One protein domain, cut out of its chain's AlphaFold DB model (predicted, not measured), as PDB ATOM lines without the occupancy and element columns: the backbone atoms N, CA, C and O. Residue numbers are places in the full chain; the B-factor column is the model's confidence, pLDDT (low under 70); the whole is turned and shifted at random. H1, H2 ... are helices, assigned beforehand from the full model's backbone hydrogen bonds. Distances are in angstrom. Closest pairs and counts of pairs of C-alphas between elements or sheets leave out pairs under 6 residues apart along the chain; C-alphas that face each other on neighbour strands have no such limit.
ATOM      1  N   ARG A 571     179.969 139.433 217.827       68.25
ATOM      2  CA  ARG A 571     180.567 140.698 218.308       68.25
ATOM      3  C   ARG A 571     179.682 141.906 217.996       68.25
ATOM      4  O   ARG A 571     179.582 142.811 218.822       68.25
ATOM      5  N   LEU A 572     179.038 141.910 216.829       65.56
ATOM      6  CA  LEU A 572     178.103 142.961 216.428       65.56
ATOM      7  C   LEU A 572     176.848 142.930 217.309       65.56
ATOM      8  O   LEU A 572     176.412 143.971 217.791       65.56
ATOM      9  N   ILE A 573     176.337 141.723 217.579       72.44
ATOM     10  CA  ILE A 573     175.195 141.484 218.465       72.44
ATOM     11  C   ILE A 573     175.492 141.985 219.887       72.44
ATOM     12  O   ILE A 573     174.744 142.818 220.385       72.44
ATOM     13  N   LYS A 574     176.616 141.597 220.511       75.50
ATOM     14  CA  LYS A 574     176.962 142.071 221.869       75.50
ATOM     15  C   LYS A 574     177.023 143.604 221.976       75.50
ATOM     16  O   LYS A 574     176.475 144.164 222.916       75.50
ATOM     17  N   ARG A 575     177.613 144.295 220.991       73.06
ATOM     18  CA  ARG A 575     177.655 145.776 220.932       73.06
ATOM     19  C   ARG A 575     176.293 146.426 220.682       73.06
ATOM     20  O   ARG A 575     176.098 147.601 220.985       73.06
ATOM     21  N   TRP A 576     175.367 145.707 220.060       79.69
ATOM     22  CA  TRP A 576     173.986 146.150 219.945       79.69
ATOM     23  C   TRP A 576     173.262 146.007 221.287       79.69
ATOM     24  O   TRP A 576     172.659 146.971 221.740       79.69
ATOM     25  N   GLU A 577     173.425 144.880 221.985       78.00
ATOM     26  CA  GLU A 577     172.826 144.666 223.308       78.00
ATOM     27  C   GLU A 577     173.310 145.646 224.380       78.00
ATOM     28  O   GLU A 577     172.493 146.085 225.184       78.00
ATOM     29  N   THR A 578     174.595 146.019 224.389       78.62
ATOM     30  CA  THR A 578     175.098 147.063 225.299       78.62
ATOM     31  C   THR A 578     174.329 148.371 225.099       78.62
ATOM     32  O   THR A 578     173.770 148.896 226.056       78.62
ATOM     33  N   ARG A 579     174.174 148.821 223.846       75.50
ATOM     34  CA  ARG A 579     173.416 150.039 223.515       75.50
ATOM     35  C   ARG A 579     171.925 149.927 223.838       75.50
ATOM     36  O   ARG A 579     171.338 150.887 224.308       75.50
ATOM     37  N   VAL A 580     171.319 148.749 223.676       79.81
ATOM     38  CA  VAL A 580     169.921 148.511 224.086       79.81
ATOM     39  C   VAL A 580     169.740 148.616 225.611       79.81
ATOM     40  O   VAL A 580     168.687 149.066 226.052       79.81
ATOM     41  N   ARG A 581     170.746 148.249 226.425       80.19
ATOM     42  CA  ARG A 581     170.727 148.478 227.886       80.19
ATOM     43  C   ARG A 581     170.914 149.953 228.243       80.19
ATOM     44  O   ARG A 581     170.205 150.442 229.116       80.19
ATOM     45  N   GLU A 582     171.837 150.635 227.564       79.56
ATOM     46  CA  GLU A 582     172.099 152.073 227.725       79.56
ATOM     47  C   GLU A 582     170.843 152.901 227.393       79.56
ATOM     48  O   GLU A 582     170.402 153.695 228.219       79.56
ATOM     49  N   ASP A 583     170.211 152.644 226.240       77.50
ATOM     50  CA  ASP A 583     168.957 153.280 225.798       77.50
ATOM     51  C   ASP A 583     167.799 153.062 226.793       77.50
ATOM     52  O   ASP A 583     166.954 153.938 226.968       77.50
ATOM     53  N   LEU A 584     167.745 151.887 227.435       81.62
ATOM     54  CA  LEU A 584     166.730 151.529 228.433       81.62
ATOM     55  C   LEU A 584     167.034 152.051 229.850       81.62
ATOM     56  O   LEU A 584     166.159 151.960 230.709       81.62
ATOM     57  N   GLY A 585     168.246 152.549 230.116       79.00
ATOM     58  CA  GLY A 585     168.680 152.962 231.456       79.00
ATOM     59  C   GLY A 585     168.779 151.815 232.472       79.00
ATOM     60  O   GLY A 585     168.538 152.032 233.657       79.00
ATOM     61  N   VAL A 586     169.082 150.590 232.022       78.44
ATOM     62  CA  VAL A 586     169.078 149.384 232.874       78.44
ATOM     63  C   VAL A 586     170.248 149.409 233.860       78.44
ATOM     64  O   VAL A 586     171.406 149.378 233.444       78.44
ATOM     65  N   VAL A 587     169.950 149.396 235.161       80.50
ATOM     66  CA  VAL A 587     170.960 149.246 236.226       80.50
ATOM     67  C   VAL A 587     171.458 147.796 236.265       80.50
ATOM     68  O   VAL A 587     170.696 146.864 236.000       80.50
ATOM     69  N   GLU A 588     172.734 147.570 236.591       64.25
ATOM     70  CA  GLU A 588     173.272 146.209 236.701       64.25
ATOM     71  C   GLU A 588     172.480 145.376 237.727       64.25
ATOM     72  O   GLU A 588     172.159 145.836 238.819       64.25
ATOM     73  N   GLY A 589     172.101 144.156 237.332       67.38
ATOM     74  CA  GLY A 589     171.188 143.282 238.082       67.38
ATOM     75  C   GLY A 589     169.705 143.394 237.695       67.38
ATOM     76  O   GLY A 589     168.957 142.439 237.905       67.38
ATOM     77  N   GLN A 590     169.256 144.487 237.069       74.88
ATOM     78  CA  GLN A 590     167.845 144.657 236.701       74.88
ATOM     79  C   GLN A 590     167.455 143.800 235.469       74.88
ATOM     80  O   GLN A 590     168.143 143.834 234.441       74.88
ATOM     81  N   PRO A 591     166.338 143.043 235.510       76.12
ATOM     82  CA  PRO A 591     165.863 142.275 234.360       76.12
ATOM     83  C   PRO A 591     165.296 143.194 233.267       76.12
ATOM     84  O   PRO A 591     164.515 144.103 233.539       76.12
ATOM     85  N   TRP A 592     165.657 142.924 232.010       83.88
ATOM     86  CA  TRP A 592     165.268 143.724 230.843       83.88
ATOM     87  C   TRP A 592     164.978 142.833 229.629       83.88
ATOM     88  O   TRP A 592     165.611 141.786 229.450       83.88
ATOM     89  N   THR A 593     164.057 143.261 228.759       83.38
ATOM     90  CA  THR A 593     163.778 142.584 227.481       83.38
ATOM     91  C   THR A 593     163.991 143.517 226.292       83.38
ATOM     92  O   THR A 593     163.895 144.741 226.396       83.38
ATOM     93  N   VAL A 594     164.270 142.938 225.126       81.19
ATOM     94  CA  VAL A 594     164.485 143.694 223.884       81.19
ATOM     95  C   VAL A 594     163.144 144.218 223.348       81.19
ATOM     96  O   VAL A 594     163.085 145.272 222.709       81.19
ATOM     97  N   LYS A 595     162.037 143.533 223.670       83.12
ATOM     98  CA  LYS A 595     160.668 144.016 223.422       83.12
ATOM     99  C   LYS A 595     160.387 145.366 224.076       83.12
ATOM    100  O   LYS A 595     159.646 146.151 223.491       83.12
ATOM    101  N   ASP A 596     160.922 145.634 225.267       82.38
ATOM    102  CA  ASP A 596     160.611 146.861 226.014       82.38
ATOM    103  C   ASP A 596     161.257 148.092 225.380       82.38
ATOM    104  O   ASP A 596     160.569 149.080 225.125       82.38
ATOM    105  N   TRP A 597     162.523 147.971 224.973       83.94
ATOM    106  CA  TRP A 597     163.208 148.959 224.133       83.94
ATOM    107  C   TRP A 597     162.415 149.245 222.850       83.94
ATOM    108  O   TRP A 597     162.186 150.397 222.489       83.94
ATOM    109  N   LEU A 598     161.893 148.202 222.193       80.00
ATOM    110  CA  LEU A 598     161.141 148.361 220.947       80.00
ATOM    111  C   LEU A 598     159.807 149.113 221.108       80.00
ATOM    112  O   LEU A 598     159.357 149.765 220.161       80.00
ATOM    113  N   LYS A 599     159.163 149.023 222.283       80.12
ATOM    114  CA  LYS A 599     157.931 149.774 222.601       80.12
ATOM    115  C   LYS A 599     158.191 151.278 222.712       80.12
ATOM    116  O   LYS A 599     157.301 152.054 222.384       80.12
ATOM    117  N   GLN A 600     159.383 151.678 223.164       77.06
ATOM    118  CA  GLN A 600     159.765 153.086 223.337       77.06
ATOM    119  C   GLN A 600     160.092 153.784 222.004       77.06
ATOM    120  O   GLN A 600     160.004 155.006 221.902       77.06
ATOM    121  N   GLN A 601     160.439 153.022 220.962       76.50
ATOM    122  CA  GLN A 601     160.782 153.561 219.644       76.50
ATOM    123  C   GLN A 601     159.553 154.174 218.926       76.50
ATOM    124  O   GLN A 601     158.466 153.592 218.957       76.50
ATOM    125  N   PRO A 602     159.676 155.315 218.219       65.19
ATOM    126  CA  PRO A 602     158.533 155.978 217.584       65.19
ATOM    127  C   PRO A 602     158.174 155.376 216.208       65.19
ATOM    128  O   PRO A 602     158.790 155.684 215.188       65.19
ATOM    129  N   TRP A 603     157.114 154.558 216.155       68.00
ATOM    130  CA  TRP A 603     156.650 153.863 214.932       68.00
ATOM    131  C   TRP A 603     155.644 154.643 214.061       68.00
ATOM    132  O   TRP A 603     155.343 154.247 212.927       68.00
ATOM    133  N   GLY A 604     155.093 155.749 214.572       67.25
ATOM    134  CA  GLY A 604     154.096 156.566 213.872       67.25
ATOM    135  C   GLY A 604     152.855 155.771 213.433       67.25
ATOM    136  O   GLY A 604     152.359 154.901 214.147       67.25
ATOM    137  N   LYS A 605     152.340 156.051 212.227       65.50
ATOM    138  CA  LYS A 605     151.160 155.352 211.676       65.50
ATOM    139  C   LYS A 605     151.458 153.932 211.149       65.50
ATOM    140  O   LYS A 605     150.517 153.196 210.858       65.50
ATOM    141  N   ARG A 606     152.728 153.506 211.036       62.81
ATOM    142  CA  ARG A 606     153.142 152.257 210.351       62.81
ATOM    143  C   ARG A 606     153.000 151.009 211.239       62.81
ATOM    144  O   ARG A 606     153.960 150.288 211.504       62.81
ATOM    145  N   ARG A 607     151.767 150.721 211.679       68.38
ATOM    146  CA  ARG A 607     151.432 149.595 212.582       68.38
ATOM    147  C   ARG A 607     151.831 148.211 212.041       68.38
ATOM    148  O   ARG A 607     152.087 147.314 212.840       68.38
ATOM    149  N   GLY A 608     151.904 148.025 210.720       68.88
ATOM    150  CA  GLY A 608     152.409 146.787 210.102       68.88
ATOM    151  C   GLY A 608     153.903 146.561 210.361       68.88
ATOM    152  O   GLY A 608     154.303 145.472 210.768       68.88
ATOM    153  N   LEU A 609     154.707 147.621 210.230       68.25
ATOM    154  CA  LEU A 609     156.156 147.577 210.431       68.25
ATOM    155  C   LEU A 609     156.521 147.281 211.894       68.25
ATOM    156  O   LEU A 609     157.382 146.444 212.153       68.25
ATOM    157  N   TYR A 610     155.796 147.887 212.843       78.06
ATOM    158  CA  TYR A 610     155.930 147.591 214.276       78.06
ATOM    159  C   TYR A 610     155.698 146.107 214.588       78.06
ATOM    160  O   TYR A 610     156.498 145.486 215.283       78.06
ATOM    161  N   ARG A 611     154.636 145.507 214.024       76.50
ATOM    162  CA  ARG A 611     154.333 144.075 214.201       76.50
ATOM    163  C   ARG A 611     155.453 143.184 213.657       76.50
ATOM    164  O   ARG A 611     155.818 142.219 214.321       76.50
ATOM    165  N   GLY A 612     156.014 143.523 212.493       76.25
ATOM    166  CA  GLY A 612     157.152 142.807 211.909       76.25
ATOM    167  C   GLY A 612     158.412 142.881 212.779       76.25
ATOM    168  O   GLY A 612     158.995 141.846 213.092       76.25
ATOM    169  N   GLY A 613     158.791 144.082 213.229       77.00
ATOM    170  CA  GLY A 613     159.956 144.280 214.099       77.00
ATOM    171  C   GLY A 613     159.806 143.614 215.471       77.00
ATOM    172  O   GLY A 613     160.737 142.972 215.950       77.00
ATOM    173  N   TYR A 614     158.614 143.689 216.075       83.44
ATOM    174  CA  TYR A 614     158.318 143.021 217.346       83.44
ATOM    175  C   TYR A 614     158.478 141.504 217.231       83.44
ATOM    176  O   TYR A 614     159.108 140.873 218.076       83.44
ATOM    177  N   GLN A 615     157.959 140.916 216.152       81.81
ATOM    178  CA  GLN A 615     158.080 139.486 215.892       81.81
ATOM    179  C   GLN A 615     159.522 139.035 215.606       81.81
ATOM    180  O   GLN A 615     159.907 137.943 216.023       81.81
ATOM    181  N   ASP A 616     160.346 139.849 214.944       82.56
ATOM    182  CA  ASP A 616     161.773 139.538 214.759       82.56
ATOM    183  C   ASP A 616     162.553 139.583 216.080       82.56
ATOM    184  O   ASP A 616     163.478 138.801 216.290       82.56
ATOM    185  N   ILE A 617     162.128 140.428 217.018       85.00
ATOM    186  CA  ILE A 617     162.680 140.449 218.373       85.00
ATOM    187  C   ILE A 617     162.214 139.254 219.216       85.00
ATOM    188  O   ILE A 617     163.001 138.751 220.012       85.00
ATOM    189  N   VAL A 618     161.016 138.698 218.984       85.56
ATOM    190  CA  VAL A 618     160.638 137.390 219.564       85.56
ATOM    191  C   VAL A 618     161.584 136.282 219.077       85.56
ATOM    192  O   VAL A 618     162.046 135.490 219.895       85.56
ATOM    193  N   VAL A 619     161.935 136.250 217.784       85.06
ATOM    194  CA  VAL A 619     162.946 135.310 217.245       85.06
ATOM    195  C   VAL A 619     164.291 135.503 217.949       85.06
ATOM    196  O   VAL A 619     164.900 134.533 218.391       85.06
ATOM    197  N   TYR A 620     164.743 136.751 218.094       84.56
ATOM    198  CA  TYR A 620     166.015 137.064 218.745       84.56
ATOM    199  C   TYR A 620     166.052 136.671 220.235       84.56
ATOM    200  O   TYR A 620     167.037 136.103 220.703       84.56
ATOM    201  N   GLU A 621     164.972 136.902 220.983       84.81
ATOM    202  CA  GLU A 621     164.874 136.489 222.388       84.81
ATOM    203  C   GLU A 621     164.817 134.960 222.547       84.81
ATOM    204  O   GLU A 621     165.418 134.427 223.480       84.81
ATOM    205  N   LEU A 622     164.186 134.233 221.618       86.12
ATOM    206  CA  LEU A 622     164.231 132.764 221.588       86.12
ATOM    207  C   LEU A 622     165.649 132.239 221.296       86.12
ATOM    208  O   LEU A 622     166.075 131.265 221.916       86.12
ATOM    209  N   LEU A 623     166.418 132.915 220.434       81.06
ATOM    210  CA  LEU A 623     167.839 132.605 220.221       81.06
ATOM    211  C   LEU A 623     168.687 132.892 221.472       81.06
ATOM    212  O   LEU A 623     169.530 132.071 221.823       81.06
ATOM    213  N   ARG A 624     168.433 133.992 222.198       79.19
ATOM    214  CA  ARG A 624     169.086 134.271 223.497       79.19
ATOM    215  C   ARG A 624     168.780 133.226 224.565       79.19
ATOM    216  O   ARG A 624     169.638 132.948 225.392       79.19
ATOM    217  N   GLN A 625     167.580 132.649 224.549       84.94
ATOM    218  CA  GLN A 625     167.192 131.538 225.426       84.94
ATOM    219  C   GLN A 625     167.727 130.171 224.952       84.94
ATOM    220  O   GLN A 625     167.335 129.152 225.513       84.94
ATOM    221  N   ASN A 626     168.584 130.138 223.923       83.81
ATOM    222  CA  ASN A 626     169.118 128.927 223.294       83.81
ATOM    223  C   ASN A 626     168.028 127.955 222.783       83.81
ATOM    224  O   ASN A 626     168.154 126.740 222.905       83.81
ATOM    225  N   LYS A 627     166.940 128.491 222.205       86.25
ATOM    226  CA  LYS A 627     165.807 127.730 221.637       86.25
ATOM    227  C   LYS A 627     165.745 127.894 220.106       86.25
ATOM    228  O   LYS A 627     164.817 128.539 219.600       86.25
ATOM    229  N   PRO A 628     166.722 127.357 219.344       74.56
ATOM    230  CA  PRO A 628     166.851 127.606 217.906       74.56
ATOM    231  C   PRO A 628     165.638 127.134 217.096       74.56
ATOM    232  O   PRO A 628     165.214 127.842 216.184       74.56
ATOM    233  N   ASP A 629     165.022 126.007 217.454       74.38
ATOM    234  CA  ASP A 629     163.876 125.460 216.711       74.38
ATOM    235  C   ASP A 629     162.623 126.328 216.864       74.38
ATOM    236  O   ASP A 629     161.906 126.586 215.896       74.38
ATOM    237  N   GLN A 630     162.393 126.856 218.071       79.19
ATOM    238  CA  GLN A 630     161.300 127.795 218.337       79.19
ATOM    239  C   GLN A 630     161.545 129.130 217.627       79.19
ATOM    240  O   GLN A 630     160.623 129.691 217.035       79.19
ATOM    241  N   ALA A 631     162.792 129.614 217.618       74.25
ATOM    242  CA  ALA A 631     163.183 130.795 216.854       74.25
ATOM    243  C   ALA A 631     162.979 130.596 215.338       74.25
ATOM    244  O   ALA A 631     162.464 131.489 214.666       74.25
ATOM    245  N   CYS A 632     163.313 129.418 214.802       67.81
ATOM    246  CA  CYS A 632     163.098 129.052 213.402       67.81
ATOM    247  C   CYS A 632     161.600 129.011 213.048       67.81
ATOM    248  O   CYS A 632     161.165 129.671 212.103       67.81
ATOM    249  N   ALA A 633     160.789 128.320 213.856       73.94
ATOM    250  CA  ALA A 633     159.339 128.258 213.681       73.94
ATOM    251  C   ALA A 633     158.688 129.653 213.752       73.94
ATOM    252  O   ALA A 633     157.838 129.983 212.921       73.94
ATOM    253  N   GLN A 634     159.125 130.501 214.689       78.69
ATOM    254  CA  GLN A 634     158.677 131.890 214.776       78.69
ATOM    255  C   GLN A 634     159.094 132.685 213.529       78.69
ATOM    256  O   GLN A 634     158.254 133.351 212.931       78.69
ATOM    257  N   LEU A 635     160.342 132.568 213.060       77.56
ATOM    258  CA  LEU A 635     160.827 133.277 211.870       77.56
ATOM    259  C   LEU A 635     160.021 132.930 210.605       77.56
ATOM    260  O   LEU A 635     159.754 133.814 209.790       77.56
ATOM    261  N   VAL A 636     159.566 131.678 210.465       74.50
ATOM    262  CA  VAL A 636     158.645 131.264 209.391       74.50
ATOM    263  C   VAL A 636     157.285 131.965 209.516       74.50
ATOM    264  O   VAL A 636     156.747 132.433 208.512       74.50
ATOM    265  N   GLN A 637     156.742 132.127 210.727       76.06
ATOM    266  CA  GLN A 637     155.510 132.903 210.940       76.06
ATOM    267  C   GLN A 637     155.698 134.396 210.616       76.06
ATOM    268  O   GLN A 637     154.801 135.014 210.035       76.06
ATOM    269  N   ASN A 638     156.874 134.967 210.905       80.25
ATOM    270  CA  ASN A 638     157.205 136.367 210.604       80.25
ATOM    271  C   ASN A 638     157.176 136.668 209.094       80.25
ATOM    272  O   ASN A 638     156.989 137.819 208.695       80.25
ATOM    273  N   LEU A 639     157.319 135.659 208.224       74.38
ATOM    274  CA  LEU A 639     157.150 135.841 206.778       74.38
ATOM    275  C   LEU A 639     155.727 136.294 206.422       74.38
ATOM    276  O   LEU A 639     155.566 137.096 205.502       74.38
ATOM    277  N   LYS A 640     154.699 135.847 207.161       72.69
ATOM    278  CA  LYS A 640     153.297 136.218 206.902       72.69
ATOM    279  C   LYS A 640     153.030 137.690 207.217       72.69
ATOM    280  O   LYS A 640     152.415 138.369 206.401       72.69
ATOM    281  N   SER A 641     153.515 138.199 208.352       71.31
ATOM    282  CA  SER A 641     153.340 139.613 208.726       71.31
ATOM    283  C   SER A 641     154.143 140.548 207.820       71.31
ATOM    284  O   SER A 641     153.639 141.592 207.409       71.31
ATOM    285  N   LYS A 642     155.359 140.141 207.432       72.81
ATOM    286  CA  LYS A 642     156.194 140.847 206.453       72.81
ATOM    287  C   LYS A 642     155.524 140.907 205.081       72.81
ATOM    288  O   LYS A 642     155.398 141.994 204.529       72.81
ATOM    289  N   LEU A 643     155.014 139.786 204.568       70.50
ATOM    290  CA  LEU A 643     154.258 139.755 203.313       70.50
ATOM    291  C   LEU A 643     152.988 140.622 203.392       70.50
ATOM    292  O   LEU A 643     152.726 141.393 202.477       70.50
ATOM    293  N   GLN A 644     152.234 140.566 204.496       69.88
ATOM    294  CA  GLN A 644     151.070 141.438 204.710       69.88
ATOM    295  C   GLN A 644     151.441 142.928 204.752       69.88
ATOM    296  O   GLN A 644     150.677 143.752 204.258       69.88
ATOM    297  N   CYS A 645     152.607 143.287 205.297       68.06
ATOM    298  CA  CYS A 645     153.082 144.670 205.304       68.06
ATOM    299  C   CYS A 645     153.492 145.157 203.903       68.06
ATOM    300  O   CYS A 645     153.252 146.318 203.591       68.06
ATOM    301  N   ALA A 646     154.046 144.286 203.049       65.25
ATOM    302  CA  ALA A 646     154.314 144.614 201.644       65.25
ATOM    303  C   ALA A 646     153.019 144.729 200.817       65.25
ATOM    304  O   ALA A 646     152.864 145.650 200.023       65.25
ATOM    305  N   LEU A 647     152.056 143.826 201.037       67.94
ATOM    306  CA  LEU A 647     150.762 143.830 200.341       67.94
ATOM    307  C   LEU A 647     149.864 145.021 200.719       67.94
ATOM    308  O   LEU A 647     149.010 145.394 199.924       67.94
ATOM    309  N   ALA A 648     150.038 145.608 201.908       61.28
ATOM    310  CA  ALA A 648     149.245 146.754 202.360       61.28
ATOM    311  C   ALA A 648     149.616 148.068 201.646       61.28
ATOM    312  O   ALA A 648     148.721 148.824 201.278       61.28
ATOM    313  N   ASP A 649     150.916 148.313 201.437       54.16
ATOM    314  CA  ASP A 649     151.439 149.528 200.787       54.16
ATOM    315  C   ASP A 649     151.832 149.298 199.306       54.16
ATOM    316  O   ASP A 649     152.217 150.235 198.612       54.16
ATOM    317  N   GLY A 650     151.746 148.060 198.803       50.47
ATOM    318  CA  GLY A 650     152.015 147.693 197.404       50.47
ATOM    319  C   GLY A 650     153.494 147.519 197.023       50.47
ATOM    320  O   GLY A 650     153.777 147.166 195.882       50.47
ATOM    321  N   SER A 651     154.430 147.724 197.956       56.97
ATOM    322  CA  SER A 651     155.881 147.571 197.753       56.97
ATOM    323  C   SER A 651     156.545 146.850 198.934       56.97
ATOM    324  O   SER A 651     156.153 147.016 200.093       56.97
ATOM    325  N   TRP A 652     157.606 146.082 198.663       63.69
ATOM    326  CA  TRP A 652     158.449 145.496 199.708       63.69
ATOM    327  C   TRP A 652     159.431 146.483 200.350       63.69
ATOM    328  O   TRP A 652     160.047 146.098 201.342       63.69
ATOM    329  N   ASP A 653     159.594 147.717 199.863       57.88
ATOM    330  CA  ASP A 653     160.605 148.668 200.367       57.88
ATOM    331  C   ASP A 653     160.531 148.849 201.887       57.88
ATOM    332  O   ASP A 653     161.539 148.749 202.591       57.88
ATOM    333  N   GLN A 654     159.313 149.012 202.422       60.84
ATOM    334  CA  GLN A 654     159.070 149.115 203.866       60.84
ATOM    335  C   GLN A 654     159.567 147.871 204.621       60.84
ATOM    336  O   GLN A 654     160.111 147.975 205.715       60.84
ATOM    337  N   VAL A 655     159.428 146.687 204.027       62.34
ATOM    338  CA  VAL A 655     159.843 145.396 204.597       62.34
ATOM    339  C   VAL A 655     161.345 145.148 204.408       62.34
ATOM    340  O   VAL A 655     161.969 144.468 205.226       62.34
ATOM    341  N   GLY A 656     161.950 145.728 203.368       57.78
ATOM    342  CA  GLY A 656     163.397 145.788 203.170       57.78
ATOM    343  C   GLY A 656     164.106 146.487 204.331       57.78
ATOM    344  O   GLY A 656     165.125 145.984 204.805       57.78
ATOM    345  N   LEU A 657     163.508 147.557 204.881       59.47
ATOM    346  CA  LEU A 657     164.032 148.283 206.051       59.47
ATOM    347  C   LEU A 657     164.240 147.385 207.285       59.47
ATOM    348  O   LEU A 657     165.222 147.566 207.997       59.47
ATOM    349  N   LEU A 658     163.358 146.404 207.527       57.59
ATOM    350  CA  LEU A 658     163.511 145.442 208.633       57.59
ATOM    351  C   LEU A 658     164.516 144.321 208.329       57.59
ATOM    352  O   LEU A 658     165.069 143.729 209.250       57.59
ATOM    353  N   ARG A 659     164.730 143.983 207.050       59.78
ATOM    354  CA  ARG A 659     165.587 142.851 206.645       59.78
ATOM    355  C   ARG A 659     167.018 143.248 206.281       59.78
ATOM    356  O   ARG A 659     167.866 142.365 206.191       59.78
ATOM    357  N   GLY A 660     167.289 144.527 206.011       51.16
ATOM    358  CA  GLY A 660     168.573 144.978 205.454       51.16
ATOM    359  C   GLY A 660     168.861 144.423 204.048       51.16
ATOM    360  O   GLY A 660     170.013 144.396 203.613       51.16
ATOM    361  N   LEU A 661     167.821 143.952 203.353       48.72
ATOM    362  CA  LEU A 661     167.876 143.354 202.021       48.72
ATOM    363  C   LEU A 661     167.024 144.198 201.059       48.72
ATOM    364  O   LEU A 661     165.926 144.597 201.458       48.72
ATOM    365  N   PRO A 662     167.492 144.453 199.821       48.28
ATOM    366  CA  PRO A 662     166.691 145.134 198.807       48.28
ATOM    367  C   PRO A 662     165.461 144.299 198.431       48.28
ATOM    368  O   PRO A 662     165.427 143.084 198.661       48.28
ATOM    369  N   ASP A 663     164.460 144.944 197.839       48.34
ATOM    370  CA  ASP A 663     163.322 144.238 197.253       48.34
ATOM    371  C   ASP A 663     163.788 143.348 196.081       48.34
ATOM    372  O   ASP A 663     164.375 143.870 195.132       48.34
ATOM    373  N   PRO A 664     163.545 142.021 196.092       44.03
ATOM    374  CA  PRO A 664     163.819 141.170 194.936       44.03
ATOM    375  C   PRO A 664     162.906 141.440 193.725       44.03
ATOM    376  O   PRO A 664     163.204 140.924 192.655       44.03
ATOM    377  N   VAL A 665     161.810 142.196 193.881       44.25
ATOM    378  CA  VAL A 665     160.866 142.557 192.805       44.25
ATOM    379  C   VAL A 665     161.177 143.946 192.231       44.25
ATOM    380  O   VAL A 665     161.274 144.095 191.019       44.25
ATOM    381  N   GLY A 666     161.384 144.949 193.090       43.81
ATOM    382  CA  GLY A 666     161.848 146.292 192.720       43.81
ATOM    383  C   GLY A 666     163.322 146.376 192.300       43.81
ATOM    384  O   GLY A 666     163.733 147.372 191.705       43.81
TER     385      GLY A 666
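AT A GLANCE: This is residues 571 to 666 of the 1250 residues of the protein "Hypothetical protein" of Polarella glacialis (UniProt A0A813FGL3). Two long helices, H3 and H4, lie side by side as an antiparallel hairpin, with the short H2 beside H3 in roughly the same layer. The short H5 folds back over one side of the H3 and H4 pair, while H1 meets H2 near its last residues and sticks out with residues 571 to 576. The printed part has 96 residues with five named helices, H1 to H5 in that order, and no named strand; the class is all helix, with mostly aligned packing. It is only just compact, close to loose, with a radius of gyration of the C-alphas of 14.7 A and spans of 45 by 32 by 22 A.

HOW THE PARTS SIT: Begin at H1, residues 571 to 584, which touches H2, residues 594 to 600, with residues 580 to 584 alone. Their closest C-alphas are those of Leu 584 and Trp 597, 6.1 A apart, and they run the same way at a steep tilt of 45 degrees. Go on to H3, residues 607 to 624, the hub, which touches three helices. Its residues 614 to 621 alone touch H2 in a hairpin, a shallow tilt of 27 degrees, opposite ways; the closest C-alphas are those of Lys 595 and Ile 617, 6.5 A apart. H4, residues 628 to 649, forms the next hairpin with H3, a shallow tilt of 11 degrees, opposite ways; the C-alphas of Val 619 and Ala 631 are the closest, at 4.5 A. H5, residues 653 to 659, forms a hairpin with H4, which touches it with residues 642 to 646 alone; the closest C-alphas are those of Lys 642 and Val 655, 6.1 A apart. H3 touches H5 with residues 609 to 613 alone, and the closest C-alphas, of Gly 613 and Leu 658, are 6.6 A apart. H1 is apart from H3, H4 and H5. Every O i to N i+4 pair is within hydrogen-bond range in H2 and H3, against 9 of 10 in H1, 15 of 18 in H4 and 2 of 3 in H5.

IN THESE COORDINATES: Find C-alpha 571 at (180.567, 140.698, 218.308); from there H1 runs 20.3 A to Leu 584. H2 runs from Val 594 to Gln 600. H3 starts from C-alpha 607 at (151.432, 149.595, 212.582) and covers 25.8 A to Arg 624. H4, the longest, covers 31.8 A from Pro 628 to Asp 649. H5 runs from Asp 653 to C-alpha 659 at (165.587, 142.851, 206.645).

THE WHOLE: The two C-alphas farthest apart are those of Gly 589 and Val 665, at 46.4 A. The printed part has no cut. The links H3 to H4 and H4 to H5 are tight, and H1 to H2 and H2 to H3 are short. The mean pLDDT of the printed part is 72.0, and the 36 residues under 70 include residues 602 to 609 and 644 to 666.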